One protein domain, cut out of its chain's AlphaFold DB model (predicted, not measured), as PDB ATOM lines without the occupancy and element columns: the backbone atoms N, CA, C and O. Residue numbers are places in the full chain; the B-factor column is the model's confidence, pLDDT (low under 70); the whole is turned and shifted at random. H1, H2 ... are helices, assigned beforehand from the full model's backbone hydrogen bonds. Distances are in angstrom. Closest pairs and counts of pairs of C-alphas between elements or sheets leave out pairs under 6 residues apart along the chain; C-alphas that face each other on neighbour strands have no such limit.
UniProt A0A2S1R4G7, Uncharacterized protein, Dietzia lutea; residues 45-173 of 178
ATOM      1  N   PRO A  45     -33.232  38.963 -41.157       93.19
ATOM      2  CA  PRO A  45     -33.382  38.237 -39.896       93.19
ATOM      3  C   PRO A  45     -33.681  39.150 -38.706       93.19
ATOM      4  O   PRO A  45     -34.611  38.885 -37.955       93.19
ATOM      5  N   TYR A  46     -32.951  40.263 -38.580       93.31
ATOM      6  CA  TYR A  46     -33.168  41.209 -37.485       93.31
ATOM      7  C   TYR A  46     -34.579  41.801 -37.507       93.31
ATOM      8  O   TYR A  46     -35.227  41.885 -36.474       93.31
ATOM      9  N   THR A  47     -35.089  42.174 -38.684       95.94
ATOM     10  CA  THR A  47     -36.444  42.732 -38.780       95.94
ATOM     11  C   THR A  47     -37.508  41.685 -38.461       95.94
ATOM     12  O   THR A  47     -38.499  42.027 -37.836       95.94
ATOM     13  N   ALA A  48     -37.312  40.418 -38.846       95.44
ATOM     14  CA  ALA A  48     -38.239  39.342 -38.485       95.44
ATOM     15  C   ALA A  48     -38.319  39.161 -36.960       95.44
ATOM     16  O   ALA A  48     -39.414  39.091 -36.410       95.44
ATOM     17  N   HIS A  49     -37.160  39.163 -36.301       93.06
ATOM     18  CA  HIS A  49     -37.054  39.093 -34.848       93.06
ATOM     19  C   HIS A  49     -37.719  40.301 -34.167       93.06
ATOM     20  O   HIS A  49     -38.528  40.132 -33.262       93.06
ATOM     21  N   GLN A  50     -37.451  41.523 -34.645       94.31
ATOM     22  CA  GLN A  50     -38.091  42.741 -34.128       94.31
ATOM     23  C   GLN A  50     -39.612  42.716 -34.299       94.31
ATOM     24  O   GLN A  50     -40.323  43.048 -33.366       94.31
ATOM     25  N   MET A  51     -40.131  42.250 -35.440       96.38
ATOM     26  CA  MET A  51     -41.580  42.122 -35.636       96.38
ATOM     27  C   MET A  51     -42.227  41.180 -34.610       96.38
ATOM     28  O   MET A  51     -43.337  41.451 -34.158       96.38
ATOM     29  N   LEU A  52     -41.557  40.080 -34.250       94.31
ATOM     30  CA  LEU A  52     -42.040  39.156 -33.222       94.31
ATOM     31  C   LEU A  52     -41.957  39.766 -31.819       94.31
ATOM     32  O   LEU A  52     -42.923  39.682 -31.062       94.31
ATOM     33  N   PHE A  53     -40.835  40.409 -31.499       93.25
ATOM     34  CA  PHE A  53     -40.642  41.124 -30.241       93.25
ATOM     35  C   PHE A  53     -41.699  42.220 -30.040       93.25
ATOM     36  O   PHE A  53     -42.393  42.217 -29.026       93.25
ATOM     37  N   ASP A  54     -41.878  43.100 -31.030       94.50
ATOM     38  CA  ASP A  54     -42.838  44.206 -30.991       94.50
ATOM     39  C   ASP A  54     -44.273  43.687 -30.836       94.50
ATOM     40  O   ASP A  54     -45.060  44.238 -30.069       94.50
ATOM     41  N   PHE A  55     -44.624  42.605 -31.539       94.56
ATOM     42  CA  PHE A  55     -45.943  41.990 -31.409       94.56
ATOM     43  C   PHE A  55     -46.194  41.484 -29.982       94.56
ATOM     44  O   PHE A  55     -47.240  41.776 -29.409       94.56
ATOM     45  N   LEU A  56     -45.237  40.765 -29.390       92.12
ATOM     46  CA  LEU A  56     -45.379  40.238 -28.030       92.12
ATOM     47  C   LEU A  56     -45.349  41.336 -26.961       92.12
ATOM     48  O   LEU A  56     -46.071  41.222 -25.973       92.12
ATOM     49  N   CYS A  57     -44.592  42.418 -27.173       91.25
ATOM     50  CA  CYS A  57     -44.669  43.605 -26.321       91.25
ATOM     51  C   CYS A  57     -46.066  44.228 -26.378       91.25
ATOM     52  O   CYS A  57     -46.660  44.451 -25.331       91.25
ATOM     53  N   ASN A  58     -46.639  44.408 -27.573       90.38
ATOM     54  CA  ASN A  58     -47.999  44.936 -27.716       90.38
ATOM     55  C   ASN A  58     -49.047  44.045 -27.027       90.38
ATOM     56  O   ASN A  58     -49.978  44.564 -26.415       90.38
ATOM     57  N   VAL A  59     -48.905  42.716 -27.100       87.94
ATOM     58  CA  VAL A  59     -49.777  41.773 -26.374       87.94
ATOM     59  C   VAL A  59     -49.650  41.972 -24.860       87.94
ATOM     60  O   VAL A  59     -50.662  42.107 -24.174       87.94
ATOM     61  N   ALA A  60     -48.422  42.049 -24.341       86.88
ATOM     62  CA  ALA A  60     -48.170  42.274 -22.919       86.88
ATOM     63  C   ALA A  60     -48.704  43.637 -22.442       86.88
ATOM     64  O   ALA A  60     -49.347  43.720 -21.398       86.88
ATOM     65  N   GLU A  61     -48.484  44.699 -23.216       85.19
ATOM     66  CA  GLU A  61     -48.991  46.046 -22.940       85.19
ATOM     67  C   GLU A  61     -50.521  46.095 -22.960       85.19
ATOM     68  O   GLU A  61     -51.123  46.674 -22.061       85.19
ATOM     69  N   THR A  62     -51.170  45.439 -23.928       82.88
ATOM     70  CA  THR A  62     -52.641  45.381 -24.006       82.88
ATOM     71  C   THR A  62     -53.222  44.704 -22.767       82.88
ATOM     72  O   THR A  62     -54.092  45.271 -22.113       82.88
ATOM     73  N   ALA A  63     -52.657  43.560 -22.365       80.06
ATOM     74  CA  ALA A  63     -53.043  42.880 -21.128       80.06
ATOM     75  C   ALA A  63     -52.810  43.737 -19.867       80.06
ATOM     76  O   ALA A  63     -53.441  43.499 -18.842       80.06
ATOM     77  N   SER A  64     -51.914  44.729 -19.937       73.38
ATOM     78  CA  SER A  64     -51.597  45.652 -18.840       73.38
ATOM     79  C   SER A  64     -52.554  46.846 -18.762       73.38
ATOM     80  O   SER A  64     -52.876  47.297 -17.668       73.38
ATOM     81  N   LEU A  65     -52.984  47.384 -19.908       69.19
ATOM     82  CA  LEU A  65     -53.865  48.559 -19.985       69.19
ATOM     83  C   LEU A  65     -55.283  48.251 -19.505       69.19
ATOM     84  O   LEU A  65     -55.918  49.091 -18.868       69.19
ATOM     85  N   ASP A  66     -55.754  47.035 -19.749       57.91
ATOM     86  CA  ASP A  66     -57.082  46.617 -19.314       57.91
ATOM     87  C   ASP A  66     -57.175  46.423 -17.778       57.91
ATOM     88  O   ASP A  66     -58.268  46.383 -17.216       57.91
ATOM     89  N   GLN A  67     -56.041  46.421 -17.059       54.88
ATOM     90  CA  GLN A  67     -55.995  46.357 -15.589       54.88
ATOM     91  C   GLN A  67     -56.367  47.673 -14.882       54.88
ATOM     92  O   GLN A  67     -56.424  47.717 -13.648       54.88
ATOM     93  N   GLU A  68     -56.636  48.767 -15.609       52.12
ATOM     94  CA  GLU A  68     -57.122  50.022 -15.006       52.12
ATOM     95  C   GLU A  68     -58.476  49.848 -14.276       52.12
ATOM     96  O   GLU A  68     -58.881  50.709 -13.480       52.12
ATOM     97  N   HIS A  69     -59.153  48.712 -14.474       55.56
ATOM     98  CA  HIS A  69     -60.310  48.273 -13.703       55.56
ATOM     99  C   HIS A  69     -59.943  47.097 -12.770       55.56
ATOM    100  O   HIS A  69     -59.875  45.957 -13.213       55.56
ATOM    101  N   PRO A  70     -59.748  47.337 -11.457       51.09
ATOM    102  CA  PRO A  70     -59.183  46.361 -10.510       51.09
ATOM    103  C   PRO A  70     -60.066  45.138 -10.196       51.09
ATOM    104  O   PRO A  70     -59.671  44.319  -9.372       51.09
ATOM    105  N   ASP A  71     -61.243  45.027 -10.815       55.84
ATOM    106  CA  ASP A  71     -62.143  43.874 -10.697       55.84
ATOM    107  C   ASP A  71     -62.104  42.972 -11.954       55.84
ATOM    108  O   ASP A  71     -62.849  41.993 -12.022       55.84
ATOM    109  N   ASP A  72     -61.270  43.295 -12.952       58.38
ATOM    110  CA  ASP A  72     -61.200  42.598 -14.244       58.38
ATOM    111  C   ASP A  72     -59.951  41.695 -14.337       58.38
ATOM    112  O   ASP A  72     -59.037  41.894 -15.133       58.38
ATOM    113  N   ASP A  73     -59.896  40.661 -13.490       57.09
ATOM    114  CA  ASP A  73     -58.833  39.635 -13.522       57.09
ATOM    115  C   ASP A  73     -58.825  38.821 -14.843       57.09
ATOM    116  O   ASP A  73     -57.871  38.094 -15.133       57.09
ATOM    117  N   GLY A  74     -59.868  38.954 -15.677       62.06
ATOM    118  CA  GLY A  74     -60.044  38.197 -16.919       62.06
ATOM    119  C   GLY A  74     -58.946  38.421 -17.965       62.06
ATOM    120  O   GLY A  74     -58.711  37.550 -18.802       62.06
ATOM    121  N   HIS A  75     -58.227  39.544 -17.902       71.69
ATOM    122  CA  HIS A  75     -57.175  39.877 -18.867       71.69
ATOM    123  C   HIS A  75     -55.878  39.087 -18.639       71.69
ATOM    124  O   HIS A  75     -55.211  38.700 -19.602       71.69
ATOM    125  N   LEU A  76     -55.533  38.785 -17.382       75.81
ATOM    126  CA  LEU A  76     -54.386  37.924 -17.067       75.81
ATOM    127  C   LEU A  76     -54.668  36.466 -17.427       75.81
ATOM    128  O   LEU A  76     -53.786  35.791 -17.961       75.81
ATOM    129  N   ASP A  77     -55.895  36.004 -17.178       76.88
ATOM    130  CA  ASP A  77     -56.346  34.672 -17.584       76.88
ATOM    131  C   ASP A  77     -56.315  34.529 -19.113       76.88
ATOM    132  O   ASP A  77     -55.822  33.526 -19.628       76.88
ATOM    133  N   GLN A  78     -56.744  35.559 -19.852       81.44
ATOM    134  CA  GLN A  78     -56.661  35.570 -21.312       81.44
ATOM    135  C   GLN A  78     -55.211  35.538 -21.808       81.44
ATOM    136  O   GLN A  78     -54.896  34.734 -22.683       81.44
ATOM    137  N   LEU A  79     -54.311  36.349 -21.237       84.25
ATOM    138  CA  LEU A  79     -52.890  36.310 -21.594       84.25
ATOM    139  C   LEU A  79     -52.282  34.929 -21.313       84.25
ATOM    140  O   LEU A  79     -51.521  34.403 -22.127       84.25
ATOM    141  N   TYR A  80     -52.618  34.333 -20.169       84.31
ATOM    142  CA  TYR A  80     -52.173  32.989 -19.820       84.31
ATOM    143  C   TYR A  80     -52.665  31.963 -20.846       84.31
ATOM    144  O   TYR A  80     -51.870  31.169 -21.356       84.31
ATOM    145  N   ASP A  81     -53.950  32.014 -21.194       84.75
ATOM    146  CA  ASP A  81     -54.556  31.147 -22.198       84.75
ATOM    147  C   ASP A  81     -53.922  31.338 -23.582       84.75
ATOM    148  O   ASP A  81     -53.625  30.357 -24.265       84.75
ATOM    149  N   ASP A  82     -53.663  32.577 -23.993       86.44
ATOM    150  CA  ASP A  82     -53.038  32.902 -25.272       86.44
ATOM    151  C   ASP A  82     -51.636  32.308 -25.386       86.44
ATOM    152  O   ASP A  82     -51.326  31.619 -26.364       86.44
ATOM    153  N   VAL A  83     -50.795  32.481 -24.364       84.56
ATOM    154  CA  VAL A  83     -49.460  31.872 -24.375       84.56
ATOM    155  C   VAL A  83     -49.551  30.344 -24.289       84.56
ATOM    156  O   VAL A  83     -48.825  29.639 -24.998       84.56
ATOM    157  N   ALA A  84     -50.480  29.803 -23.493       85.19
ATOM    158  CA  ALA A  84     -50.704  28.362 -23.385       85.19
ATOM    159  C   ALA A  84     -51.195  27.725 -24.700       85.19
ATOM    160  O   ALA A  84     -50.888  26.559 -24.956       85.19
ATOM    161  N   ARG A  85     -51.910  28.466 -25.559       88.25
ATOM    162  CA  ARG A  85     -52.310  28.020 -26.909       88.25
ATOM    163  C   ARG A  85     -51.138  27.994 -27.886       88.25
ATOM    164  O   ARG A  85     -51.081  27.111 -28.740       88.25
ATOM    165  N   VAL A  86     -50.200  28.932 -27.763       90.69
ATOM    166  CA  VAL A  86     -49.027  29.025 -28.646       90.69
ATOM    167  C   VAL A  86     -48.048  27.879 -28.403       90.69
ATOM    168  O   VAL A  86     -47.618  27.227 -29.355       90.69
ATOM    169  N   VAL A  87     -47.693  27.619 -27.141       88.50
ATOM    170  CA  VAL A  87     -46.605  26.700 -26.756       88.50
ATOM    171  C   VAL A  87     -46.685  25.315 -27.433       88.50
ATOM    172  O   VAL A  87     -45.675  24.884 -27.994       88.50
ATOM    173  N   PRO A  88     -47.840  24.616 -27.471       89.44
ATOM    174  CA  PRO A  88     -47.953  23.291 -28.088       89.44
ATOM    175  C   PRO A  88     -47.774  23.273 -29.613       89.44
ATOM    176  O   PRO A  88     -47.573  22.203 -30.187       89.44
ATOM    177  N   LEU A  89     -47.881  24.428 -30.278       92.19
ATOM    178  CA  LEU A  89     -47.769  24.558 -31.734       92.19
ATOM    179  C   LEU A  89     -46.322  24.755 -32.200       92.19
ATOM    180  O   LEU A  89     -46.044  24.705 -33.400       92.19
ATOM    181  N   LEU A  90     -45.400  25.000 -31.268       90.56
ATOM    182  CA  LEU A  90     -44.005  25.270 -31.567       90.56
ATOM    183  C   LEU A  90     -43.180  23.986 -31.472       90.56
ATOM    184  O   LEU A  90     -43.172  23.293 -30.454       90.56
ATOM    185  N   ASP A  91     -42.435  23.680 -32.536       89.12
ATOM    186  CA  ASP A  91     -41.379  22.673 -32.454       89.12
ATOM    187  C   ASP A  91     -40.212  23.168 -31.580       89.12
ATOM    188  O   ASP A  91     -40.170  24.321 -31.154       89.12
ATOM    189  N   ALA A  92     -39.227  22.308 -31.315       85.69
ATOM    190  CA  ALA A  92     -38.122  22.662 -30.424       85.69
ATOM    191  C   ALA A  92     -37.330  23.903 -30.881       85.69
ATOM    192  O   ALA A  92     -36.822  24.649 -30.047       85.69
ATOM    193  N   ARG A  93     -37.213  24.133 -32.196       86.56
ATOM    194  CA  ARG A  93     -36.451  25.257 -32.743       86.56
ATOM    195  C   ARG A  93     -37.264  26.543 -32.644       86.56
ATOM    196  O   ARG A  93     -36.737  27.546 -32.183       86.56
ATOM    197  N   ALA A  94     -38.529  26.498 -33.045       90.12
ATOM    198  CA  ALA A  94     -39.473  27.604 -32.941       90.12
ATOM    199  C   ALA A  94     -39.734  28.002 -31.476       90.12
ATOM    200  O   ALA A  94     -39.762  29.183 -31.145       90.12
ATOM    201  N   GLY A  95     -39.849  27.015 -30.587       90.06
ATOM    202  CA  GLY A  95     -40.046  27.207 -29.152       90.06
ATOM    203  C   GLY A  95     -38.873  27.914 -28.484       90.06
ATOM    204  O   GLY A  95     -39.089  28.759 -27.624       90.06
ATOM    205  N   ALA A  96     -37.643  27.635 -28.913       88.44
ATOM    206  CA  ALA A  96     -36.468  28.305 -28.367       88.44
ATOM    207  C   ALA A  96     -36.383  29.791 -28.785       88.44
ATOM    208  O   ALA A  96     -35.987  30.614 -27.970       88.44
ATOM    209  N   ILE A  97     -36.821  30.147 -30.002       89.38
ATOM    210  CA  ILE A  97     -36.965  31.552 -30.446       89.38
ATOM    211  C   ILE A  97     -38.006  32.282 -29.601       89.38
ATOM    212  O   ILE A  97     -37.764  33.367 -29.084       89.38
ATOM    213  N   TYR A  98     -39.181  31.666 -29.467       91.44
ATOM    214  CA  TYR A  98     -40.273  32.240 -28.698       91.44
ATOM    215  C   TYR A  98     -39.862  32.462 -27.239       91.44
ATOM    216  O   TYR A  98     -40.093  33.532 -26.686       91.44
ATOM    217  N   ARG A  99     -39.192  31.471 -26.639       90.06
ATOM    218  CA  ARG A  99     -38.670  31.559 -25.277       90.06
ATOM    219  C   ARG A  99     -37.644  32.679 -25.116       90.06
ATOM    220  O   ARG A  99     -37.783  33.442 -24.173       90.06
ATOM    221  N   ASP A 100     -36.671  32.798 -26.018       88.75
ATOM    222  CA  ASP A 100     -35.646  33.855 -25.988       88.75
ATOM    223  C   ASP A 100     -36.265  35.265 -25.970       88.75
ATOM    224  O   ASP A 100     -35.935  36.102 -25.125       88.75
ATOM    225  N   ILE A 101     -37.249  35.504 -26.840       91.00
ATOM    226  CA  ILE A 101     -37.952  36.791 -26.900       91.00
ATOM    227  C   ILE A 101     -38.771  37.037 -25.634       91.00
ATOM    228  O   ILE A 101     -38.703  38.125 -25.064       91.00
ATOM    229  N   VAL A 102     -39.520  36.041 -25.158       92.06
ATOM    230  CA  VAL A 102     -40.314  36.193 -23.933       92.06
ATOM    231  C   VAL A 102     -39.418  36.410 -22.712       92.06
ATOM    232  O   VAL A 102     -39.716  37.271 -21.891       92.06
ATOM    233  N   GLU A 103     -38.302  35.691 -22.591       91.19
ATOM    234  CA  GLU A 103     -37.338  35.894 -21.505       91.19
ATOM    235  C   GLU A 103     -36.695  37.284 -21.568       91.19
ATOM    236  O   GLU A 103     -36.517  37.911 -20.522       91.19
ATOM    237  N   THR A 104     -36.437  37.811 -22.770       90.88
ATOM    238  CA  THR A 104     -35.992  39.199 -22.961       90.88
ATOM    239  C   THR A 104     -37.047  40.189 -22.462       90.88
ATOM    240  O   THR A 104     -36.732  41.070 -21.665       90.88
ATOM    241  N   ILE A 105     -38.314  40.010 -22.852       91.94
ATOM    242  CA  ILE A 105     -39.430  40.859 -22.403       91.94
ATOM    243  C   ILE A 105     -39.578  40.812 -20.877       91.94
ATOM    244  O   ILE A 105     -39.740  41.847 -20.239       91.94
ATOM    245  N   VAL A 106     -39.488  39.626 -20.271       92.44
ATOM    246  CA  VAL A 106     -39.572  39.445 -18.814       92.44
ATOM    247  C   VAL A 106     -38.389  40.102 -18.098       92.44
ATOM    248  O   VAL A 106     -38.585  40.764 -17.077       92.44
ATOM    249  N   SER A 107     -37.172  39.937 -18.622       92.06
ATOM    250  CA  SER A 107     -35.959  40.573 -18.095       92.06
ATOM    251  C   SER A 107     -36.082  42.099 -18.106       92.06
ATOM    252  O   SER A 107     -35.779  42.762 -17.110       92.06
ATOM    253  N   ASP A 108     -36.593  42.646 -19.208       93.06
ATOM    254  CA  ASP A 108     -36.684  44.084 -19.447       93.06
ATOM    255  C   ASP A 108     -38.044  44.685 -19.061       93.06
ATOM    256  O   ASP A 108     -38.278  45.871 -19.296       93.06
ATOM    257  N   ALA A 109     -38.923  43.918 -18.404       91.06
ATOM    258  CA  ALA A 109     -40.314  44.293 -18.141       91.06
ATOM    259  C   ALA A 109     -40.455  45.687 -17.506       91.06
ATOM    260  O   ALA A 109     -41.276  46.493 -17.932       91.06
ATOM    261  N   VAL A 110     -39.586  46.025 -16.546       89.31
ATOM    262  CA  VAL A 110     -39.580  47.348 -15.895       89.31
ATOM    263  C   VAL A 110     -39.267  48.476 -16.881       89.31
ATOM    264  O   VAL A 110     -39.874  49.541 -16.799       89.31
ATOM    265  N   MET A 111     -38.319  48.267 -17.800       90.94
ATOM    266  CA  MET A 111     -37.970  49.263 -18.819       90.94
ATOM    267  C   MET A 111     -39.064  49.399 -19.878       90.94
ATOM    268  O   MET A 111     -39.280  50.499 -20.382       90.94
ATOM    269  N   LEU A 112     -39.757  48.300 -20.176       87.06
ATOM    270  CA  LEU A 112     -40.875  48.243 -21.117       87.06
ATOM    271  C   LEU A 112     -42.202  48.726 -20.503       87.06
ATOM    272  O   LEU A 112     -43.194  48.832 -21.207       87.06
ATOM    273  N   GLY A 113     -42.240  49.034 -19.201       87.25
ATOM    274  CA  GLY A 113     -43.472  49.437 -18.515       87.25
ATOM    275  C   GLY A 113     -44.467  48.292 -18.298       87.25
ATOM    276  O   GLY A 113     -45.629  48.549 -17.997       87.25
ATOM    277  N   ILE A 114     -44.013  47.045 -18.417       87.25
ATOM    278  CA  ILE A 114     -44.818  45.838 -18.243       87.25
ATOM    279  C   ILE A 114     -44.954  45.530 -16.737       87.25
ATOM    280  O   ILE A 114     -43.939  45.388 -16.040       87.25
ATOM    281  N   PRO A 115     -46.185  45.409 -16.205       87.94
ATOM    282  CA  PRO A 115     -46.461  45.015 -14.830       87.94
ATOM    283  C   PRO A 115     -45.867  43.653 -14.447       87.94
ATOM    284  O   PRO A 115     -45.625  42.766 -15.267       87.94
ATOM    285  N   ARG A 116     -45.616  43.473 -13.146       87.19
ATOM    286  CA  ARG A 116     -44.905  42.297 -12.617       87.19
ATOM    287  C   ARG A 116     -45.694  40.994 -12.762       87.19
ATOM    288  O   ARG A 116     -45.099  39.935 -12.920       87.19
ATOM    289  N   ASP A 117     -47.002  41.068 -12.624       88.00
ATOM    290  CA  ASP A 117     -47.966  39.988 -12.820       88.00
ATOM    291  C   ASP A 117     -48.043  39.550 -14.288       88.00
ATOM    292  O   ASP A 117     -47.901  38.358 -14.550       88.00
ATOM    293  N   VAL A 118     -48.114  40.491 -15.238       87.56
ATOM    294  CA  VAL A 118     -48.010  40.205 -16.685       87.56
ATOM    295  C   VAL A 118     -46.681  39.514 -17.005       87.56
ATOM    296  O   VAL A 118     -46.654  38.449 -17.626       87.56
ATOM    297  N   ALA A 119     -45.566  40.053 -16.502       89.19
ATOM    298  CA  ALA A 119     -44.257  39.414 -16.637       89.19
ATOM    299  C   ALA A 119     -44.209  38.023 -15.971       89.19
ATOM    300  O   ALA A 119     -43.535  37.121 -16.464       89.19
ATOM    301  N   GLY A 120     -44.935  37.831 -14.867       89.62
ATOM    302  CA  GLY A 120     -45.077  36.545 -14.184       89.62
ATOM    303  C   GLY A 120     -45.781  35.494 -15.044       89.62
ATOM    304  O   GLY A 120     -45.270  34.382 -15.163       89.62
ATOM    305  N   VAL A 121     -46.891  35.859 -15.691       88.94
ATOM    306  CA  VAL A 121     -47.630  34.987 -16.622       88.94
ATOM    307  C   VAL A 121     -46.738  34.563 -17.789       88.94
ATOM    308  O   VAL A 121     -46.599  33.369 -18.064       88.94
ATOM    309  N   LEU A 122     -46.073  35.530 -18.427       89.12
ATOM    310  CA  LEU A 122     -45.135  35.273 -19.521       89.12
ATOM    311  C   LEU A 122     -44.006  34.325 -19.091       89.12
ATOM    312  O   LEU A 122     -43.718  33.344 -19.779       89.12
ATOM    313  N   ALA A 123     -43.402  34.584 -17.927       89.56
ATOM    314  CA  ALA A 123     -42.322  33.768 -17.389       89.56
ATOM    315  C   ALA A 123     -42.770  32.335 -17.088       89.56
ATOM    316  O   ALA A 123     -42.033  31.392 -17.372       89.56
ATOM    317  N   ASP A 124     -43.955  32.153 -16.505       89.12
ATOM    318  CA  ASP A 124     -44.492  30.836 -16.167       89.12
ATOM    319  C   ASP A 124     -44.763  30.004 -17.424       89.12
ATOM    320  O   ASP A 124     -44.402  28.823 -17.476       89.12
ATOM    321  N   ALA A 125     -45.329  30.627 -18.455       79.00
ATOM    322  CA  ALA A 125     -45.759  29.934 -19.657       79.00
ATOM    323  C   ALA A 125     -44.588  29.375 -20.491       79.00
ATOM    324  O   ALA A 125     -44.683  28.277 -21.047       79.00
ATOM    325  N   VAL A 126     -43.437  30.057 -20.510       81.62
ATOM    326  CA  VAL A 126     -42.264  29.608 -21.285       81.62
ATOM    327  C   VAL A 126     -41.335  28.646 -20.541       81.62
ATOM    328  O   VAL A 126     -40.421  28.092 -21.152       81.62
ATOM    329  N   ARG A 127     -41.586  28.334 -19.257       83.44
ATOM    330  CA  ARG A 127     -40.765  27.364 -18.491       83.44
ATOM    331  C   ARG A 127     -40.757  25.955 -19.076       83.44
ATOM    332  O   ARG A 127     -39.842  25.185 -18.795       83.44
ATOM    333  N   THR A 128     -41.792  25.605 -19.833       80.44
ATOM    334  CA  THR A 128     -41.947  24.276 -20.442       80.44
ATOM    335  C   THR A 128     -41.263  24.153 -21.806       80.44
ATOM    336  O   THR A 128     -41.075  23.039 -22.295       80.44
ATOM    337  N   LEU A 129     -40.859  25.280 -22.403       82.06
ATOM    338  CA  LEU A 129     -40.154  25.324 -23.681       82.06
ATOM    339  C   LEU A 129     -38.667  24.977 -23.506       82.06
ATOM    340  O   LEU A 129     -38.111  25.182 -22.426       82.06
ATOM    341  N   PRO A 130     -37.993  24.445 -24.541       71.75
ATOM    342  CA  PRO A 130     -36.569  24.116 -24.469       71.75
ATOM    343  C   PRO A 130     -35.697  25.350 -24.197       71.75
ATOM    344  O   PRO A 130     -36.017  26.443 -24.649       71.75
ATOM    345  N   ASP A 131     -34.593  25.147 -23.474       70.06
ATOM    346  CA  ASP A 131     -33.646  26.195 -23.070       70.06
ATOM    347  C   ASP A 131     -33.011  26.923 -24.282       70.06
ATOM    348  O   ASP A 131     -32.564  26.253 -25.236       70.06
ATOM    349  N   PRO A 132     -32.948  28.272 -24.255       62.12
ATOM    350  CA  PRO A 132     -32.407  29.081 -25.340       62.12
ATOM    351  C   PRO A 132     -30.896  28.935 -25.555       62.12
ATOM    352  O   PRO A 132     -30.446  29.298 -26.638       62.12
ATOM    353  N   GLU A 133     -30.098  28.322 -24.667       57.19
ATOM    354  CA  GLU A 133     -28.679  28.013 -24.964       57.19
ATOM    355  C   GLU A 133     -28.527  27.119 -26.220       57.19
ATOM    356  O   GLU A 133     -27.486  27.098 -26.890       57.19
ATOM    357  N   THR A 134     -29.599  26.416 -26.609       54.66
ATOM    358  CA  THR A 134     -29.689  25.690 -27.887       54.66
ATOM    359  C   THR A 134     -29.979  26.621 -29.082       54.66
ATOM    360  O   THR A 134     -29.566  26.326 -30.208       54.66
ATOM    361  N   ALA A 135     -30.654  27.754 -28.858       48.72
ATOM    362  CA  ALA A 135     -31.000  28.786 -29.840       48.72
ATOM    363  C   ALA A 135     -29.969  29.916 -29.982       48.72
ATOM    364  O   ALA A 135     -29.804  30.401 -31.098       48.72
ATOM    365  N   GLU A 136     -29.201  30.281 -28.952       48.84
ATOM    366  CA  GLU A 136     -28.170  31.335 -29.033       48.84
ATOM    367  C   GLU A 136     -27.144  31.052 -30.147       48.84
ATOM    368  O   GLU A 136     -26.769  31.935 -30.922       48.84
ATOM    369  N   ARG A 137     -26.750  29.780 -30.323       47.91
ATOM    370  CA  ARG A 137     -25.891  29.360 -31.452       47.91
ATOM    371  C   ARG A 137     -26.631  29.303 -32.791       47.91
ATOM    372  O   ARG A 137     -25.989  29.294 -33.842       47.91
ATOM    373  N   ALA A 138     -27.960  29.231 -32.780       47.28
ATOM    374  CA  ALA A 138     -28.786  29.221 -33.980       47.28
ATOM    375  C   ALA A 138     -29.123  30.637 -34.493       47.28
ATOM    376  O   ALA A 138     -29.281  30.796 -35.706       47.28
ATOM    377  N   LEU A 139     -29.181  31.622 -33.592       56.56
ATOM    378  CA  LEU A 139     -29.625  33.000 -33.815       56.56
ATOM    379  C   LEU A 139     -28.498  33.988 -34.134       56.56
ATOM    380  O   LEU A 139     -28.700  34.921 -34.912       56.56
ATOM    381  N   ALA A 140     -27.300  33.784 -33.580       67.94
ATOM    382  CA  ALA A 140     -26.173  34.681 -33.810       67.94
ATOM    383  C   ALA A 140     -25.665  34.580 -35.262       67.94
ATOM    384  O   ALA A 140     -24.898  33.684 -35.628       67.94
ATOM    385  N   LEU A 141     -26.081  35.520 -36.114       80.50
ATOM    386  CA  LEU A 141     -25.557  35.647 -37.471       80.50
ATOM    387  C   LEU A 141     -24.318  36.538 -37.484       80.50
ATOM    388  O   LEU A 141     -24.405  37.759 -37.368       80.50
ATOM    389  N   GLY A 142     -23.157  35.924 -37.704       82.31
ATOM    390  CA  GLY A 142     -21.938  36.664 -38.016       82.31
ATOM    391  C   GLY A 142     -22.028  37.405 -39.356       82.31
ATOM    392  O   GLY A 142     -22.873  37.113 -40.211       82.31
ATOM    393  N   ARG A 143     -21.096  38.337 -39.579       85.94
ATOM    394  CA  ARG A 143     -20.963  39.077 -40.849       85.94
ATOM    395  C   ARG A 143     -20.738  38.168 -42.063       85.94
ATOM    396  O   ARG A 143     -21.062  38.559 -43.174       85.94
ATOM    397  N   ASP A 144     -20.242  36.954 -41.848       88.56
ATOM    398  CA  ASP A 144     -19.967  35.983 -42.914       88.56
ATOM    399  C   ASP A 144     -21.125  34.994 -43.146       88.56
ATOM    400  O   ASP A 144     -20.968  34.013 -43.871       88.56
ATOM    401  N   ALA A 145     -22.295  35.226 -42.534       89.75
ATOM    402  CA  ALA A 145     -23.463  34.376 -42.734       89.75
ATOM    403  C   ALA A 145     -23.893  34.352 -44.209       89.75
ATOM    404  O   ALA A 145     -24.181  35.386 -44.822       89.75
ATOM    405  N   ASP A 146     -23.980  33.151 -44.778       93.62
ATOM    406  CA  ASP A 146     -24.414  32.980 -46.157       93.62
ATOM    407  C   ASP A 146     -25.908  33.317 -46.347       93.62
ATOM    408  O   ASP A 146     -26.660  33.603 -45.408       93.62
ATOM    409  N   LEU A 147     -26.355  33.368 -47.604       95.06
ATOM    410  CA  LEU A 147     -27.754  33.679 -47.908       95.06
ATOM    411  C   LEU A 147     -28.723  32.618 -47.372       95.06
ATOM    412  O   LEU A 147     -29.778  32.980 -46.860       95.06
ATOM    413  N   ALA A 148     -28.365  31.338 -47.465       94.56
ATOM    414  CA  ALA A 148     -29.236  30.249 -47.040       94.56
ATOM    415  C   ALA A 148     -29.517  30.329 -45.537       94.56
ATOM    416  O   ALA A 148     -30.661  30.185 -45.114       94.56
ATOM    417  N   ARG A 149     -28.494  30.645 -44.740       92.31
ATOM    418  CA  ARG A 149     -28.603  30.792 -43.293       92.31
ATOM    419  C   ARG A 149     -29.441  32.000 -42.893       92.31
ATOM    420  O   ARG A 149     -30.274  31.892 -41.998       92.31
ATOM    421  N   ARG A 150     -29.258  33.134 -43.579       94.75
ATOM    422  CA  ARG A 150     -30.089  34.334 -43.383       94.75
ATOM    423  C   ARG A 150     -31.550  34.058 -43.721       94.75
ATOM    424  O   ARG A 150     -32.438  34.448 -42.972       94.75
ATOM    425  N   GLU A 151     -31.804  33.379 -44.834       96.31
ATOM    426  CA  GLU A 151     -33.160  33.046 -45.269       96.31
ATOM    427  C   GLU A 151     -33.842  32.056 -44.319       96.31
ATOM    428  O   GLU A 151     -34.997  32.258 -43.955       96.31
ATOM    429  N   ASP A 152     -33.119  31.023 -43.884       93.94
ATOM    430  CA  ASP A 152     -33.575  30.037 -42.904       93.94
ATOM    431  C   ASP A 152     -33.970  30.696 -41.577       93.94
ATOM    432  O   ASP A 152     -35.074  30.460 -41.089       93.94
ATOM    433  N   LEU A 153     -33.131  31.587 -41.034       92.50
ATOM    434  CA  LEU A 153     -33.469  32.303 -39.804       92.50
ATOM    435  C   LEU A 153     -34.652  33.265 -39.997       92.50
ATOM    436  O   LEU A 153     -35.588  33.245 -39.207       92.50
ATOM    437  N   THR A 154     -34.664  34.045 -41.084       95.56
ATOM    438  CA  THR A 154     -35.780  34.963 -41.389       95.56
ATOM    439  C   THR A 154     -37.110  34.208 -41.479       95.56
ATOM    440  O   THR A 154     -38.130  34.678 -40.984       95.56
ATOM    441  N   ARG A 155     -37.106  33.026 -42.112       95.81
ATOM    442  CA  ARG A 155     -38.289  32.169 -42.241       95.81
ATOM    443  C   ARG A 155     -38.734  31.601 -40.900       95.81
ATOM    444  O   ARG A 155     -39.934  31.533 -40.665       95.81
ATOM    445  N   LEU A 156     -37.794  31.168 -40.063       93.75
ATOM    446  CA  LEU A 156     -38.098  30.628 -38.741       93.75
ATOM    447  C   LEU A 156     -38.806  31.672 -37.871       93.75
ATOM    448  O   LEU A 156     -39.897  31.398 -37.388       93.75
ATOM    449  N   GLU A 157     -38.219  32.860 -37.738       94.00
ATOM    450  CA  GLU A 157     -38.755  33.981 -36.949       94.00
ATOM    451  C   GLU A 157     -40.166  34.377 -37.412       94.00
ATOM    452  O   GLU A 157     -41.113  34.420 -36.628       94.00
ATOM    453  N   LEU A 158     -40.353  34.560 -38.725       95.81
ATOM    454  CA  LEU A 158     -41.675  34.841 -39.298       95.81
ATOM    455  C   LEU A 158     -42.667  33.690 -39.127       95.81
ATOM    456  O   LEU A 158     -43.866  33.927 -39.005       95.81
ATOM    457  N   GLY A 159     -42.187  32.448 -39.145       96.19
ATOM    458  CA  GLY A 159     -43.001  31.267 -38.877       96.19
ATOM    459  C   GLY A 159     -43.520  31.254 -37.443       96.19
ATOM    460  O   GLY A 159     -44.704  30.998 -37.242       96.19
ATOM    461  N   VAL A 160     -42.668  31.596 -36.470       95.19
ATOM    462  CA  VAL A 160     -43.067  31.756 -35.064       95.19
ATOM    463  C   VAL A 160     -44.105  32.867 -34.947       95.19
ATOM    464  O   VAL A 160     -45.186  32.619 -34.425       95.19
ATOM    465  N   LEU A 161     -43.836  34.047 -35.516       96.31
ATOM    466  CA  LEU A 161     -44.785  35.165 -35.510       96.31
ATOM    467  C   LEU A 161     -46.136  34.794 -36.127       96.31
ATOM    468  O   LEU A 161     -47.176  35.088 -35.545       96.31
ATOM    469  N   ARG A 162     -46.144  34.096 -37.269       96.44
ATOM    470  CA  ARG A 162     -47.387  33.593 -37.865       96.44
ATOM    471  C   ARG A 162     -48.136  32.690 -36.890       96.44
ATOM    472  O   ARG A 162     -49.330  32.882 -36.705       96.44
ATOM    473  N   THR A 163     -47.455  31.712 -36.294       95.06
ATOM    474  CA  THR A 163     -48.073  30.777 -35.346       95.06
ATOM    475  C   THR A 163     -48.672  31.510 -34.152       95.06
ATOM    476  O   THR A 163     -49.810  31.224 -33.792       95.06
ATOM    477  N   VAL A 164     -47.950  32.482 -33.589       93.38
ATOM    478  CA  VAL A 164     -48.427  33.322 -32.482       93.38
ATOM    479  C   VAL A 164     -49.696  34.078 -32.884       93.38
ATOM    480  O   VAL A 164     -50.721  33.936 -32.225       93.38
ATOM    481  N   ILE A 165     -49.661  34.806 -34.005       92.19
ATOM    482  CA  ILE A 165     -50.807  35.578 -34.508       92.19
ATOM    483  C   ILE A 165     -52.015  34.675 -34.760       92.19
ATOM    484  O   ILE A 165     -53.132  35.023 -34.394       92.19
ATOM    485  N   THR A 166     -51.821  33.523 -35.406       90.88
ATOM    486  CA  THR A 166     -52.925  32.603 -35.705       90.88
ATOM    487  C   THR A 166     -53.530  32.029 -34.426       90.88
ATOM    488  O   THR A 166     -54.748  32.040 -34.295       90.88
ATOM    489  N   ALA A 167     -52.705  31.586 -33.475       89.50
ATOM    490  CA  ALA A 167     -53.182  31.001 -32.223       89.50
ATOM    491  C   ALA A 167     -53.955  32.007 -31.355       89.50
ATOM    492  O   ALA A 167     -54.962  31.643 -30.753       89.50
ATOM    493  N   MET A 168     -53.503  33.263 -31.318       86.12
ATOM    494  CA  MET A 168     -54.153  34.333 -30.556       86.12
ATOM    495  C   MET A 168     -55.425  34.841 -31.257       86.12
ATOM    496  O   MET A 168     -56.460  34.977 -30.620       86.12
ATOM    497  N   ASN A 169     -55.430  35.000 -32.586       82.12
ATOM    498  CA  ASN A 169     -56.643  35.405 -33.317       82.12
ATOM    499  C   ASN A 169     -57.755  34.336 -33.304       82.12
ATOM    500  O   ASN A 169     -58.935  34.665 -33.420       82.12
ATOM    501  N   GLU A 170     -57.409  33.047 -33.208       69.62
ATOM    502  CA  GLU A 170     -58.403  31.975 -33.049       69.62
ATOM    503  C   GLU A 170     -59.141  32.060 -31.701       69.62
ATOM    504  O   GLU A 170     -60.290  31.619 -31.613       69.62
ATOM    505  N   ALA A 171     -58.534  32.679 -30.683       59.53
ATOM    506  CA  ALA A 171     -59.168  32.938 -29.395       59.53
ATOM    507  C   ALA A 171     -60.274  33.996 -29.489       59.53
ATOM    508  O   ALA A 171     -61.380  33.779 -28.989       59.53
ATOM    509  N   ASP A 172     -60.007  35.080 -30.221       57.47
ATOM    510  CA  ASP A 172     -60.971  36.155 -30.496       57.47
ATOM    511  C   ASP A 172     -62.130  35.693 -31.403       57.47
ATOM    512  O   ASP A 172     -63.155  36.364 -31.544       57.47
ATOM    513  N   GLY A 173     -61.982  34.521 -32.033       41.88
ATOM    514  CA  GLY A 173     -62.956  33.891 -32.921       41.88
ATOM    515  C   GLY A 173     -64.084  33.115 -32.230       41.88
ATOM    516  O   GLY A 173     -64.958  32.595 -32.935       41.88
TER     517      GLY A 173
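Overview. This is residues 45 to 173 of the 178 residues of an uncharacterized protein of Dietzia lutea (UniProt A0A2S1R4G7). Two long helices, H7 and H1, run as a narrow V that meets near where they begin, and H2 folds back from the end of H1 toward the last part of H7, closing the V into a triangle. H3 and H5 pack side by side over one side of it, with H6 on H3. The printed part has 129 residues with seven named helices, H1 to H7 along the chain, and no named strand: all helix. It is compact, radius of gyration of the C-alphas 15.0 A, yet elongated, 53 by 32 by 24 A.

Along the chain. H7, residues 147 to 172, spans 37.6 A and ends at C-alpha 172 (-60.971, 36.155, -30.496). H1, residues 45 to 68, spans 36.4 A from C-alpha 45 (-33.382, 38.237, -39.896). H2 is residues 74 to 89, 23.6 A; H3 92 to 107, 21.9 A; H4 109 to 112; H5 116 to 126; H6 133 to 139.

Arrangement. H7, H1 and H2 form an up-and-down bundle, each helix running against the one before it in the chain. H7 touches H1 the same way at 22 degrees, a shallow tilt; closest C-alphas Thr 154 and Pro 45, 4.3 A. H1 and H2 are a hairpin, Ala 63 to His 75 closest at 5.6 A between C-alphas. H3 touches H5 opposite ways at 16 degrees, a shallow tilt; closest C-alphas Val 106 and Ala 119, 5.2 A. O i to N i+4 pairs are all within hydrogen-bond range in H3 and H5, in 18 of 20 in H1, 10 of 12 in H2, 20 of 22 in H7 and 1 of 3 in H6, where 1 of 4 O i to N i+3 pairs is; H4 is too short for one.

Size, cuts and confidence. C-alphas 71 and 144 are farthest apart, 53.7 A. The printed part has no cut and no long link. pLDDT is under 70 at residues 65 to 74, 132 to 140 and 170 to 173.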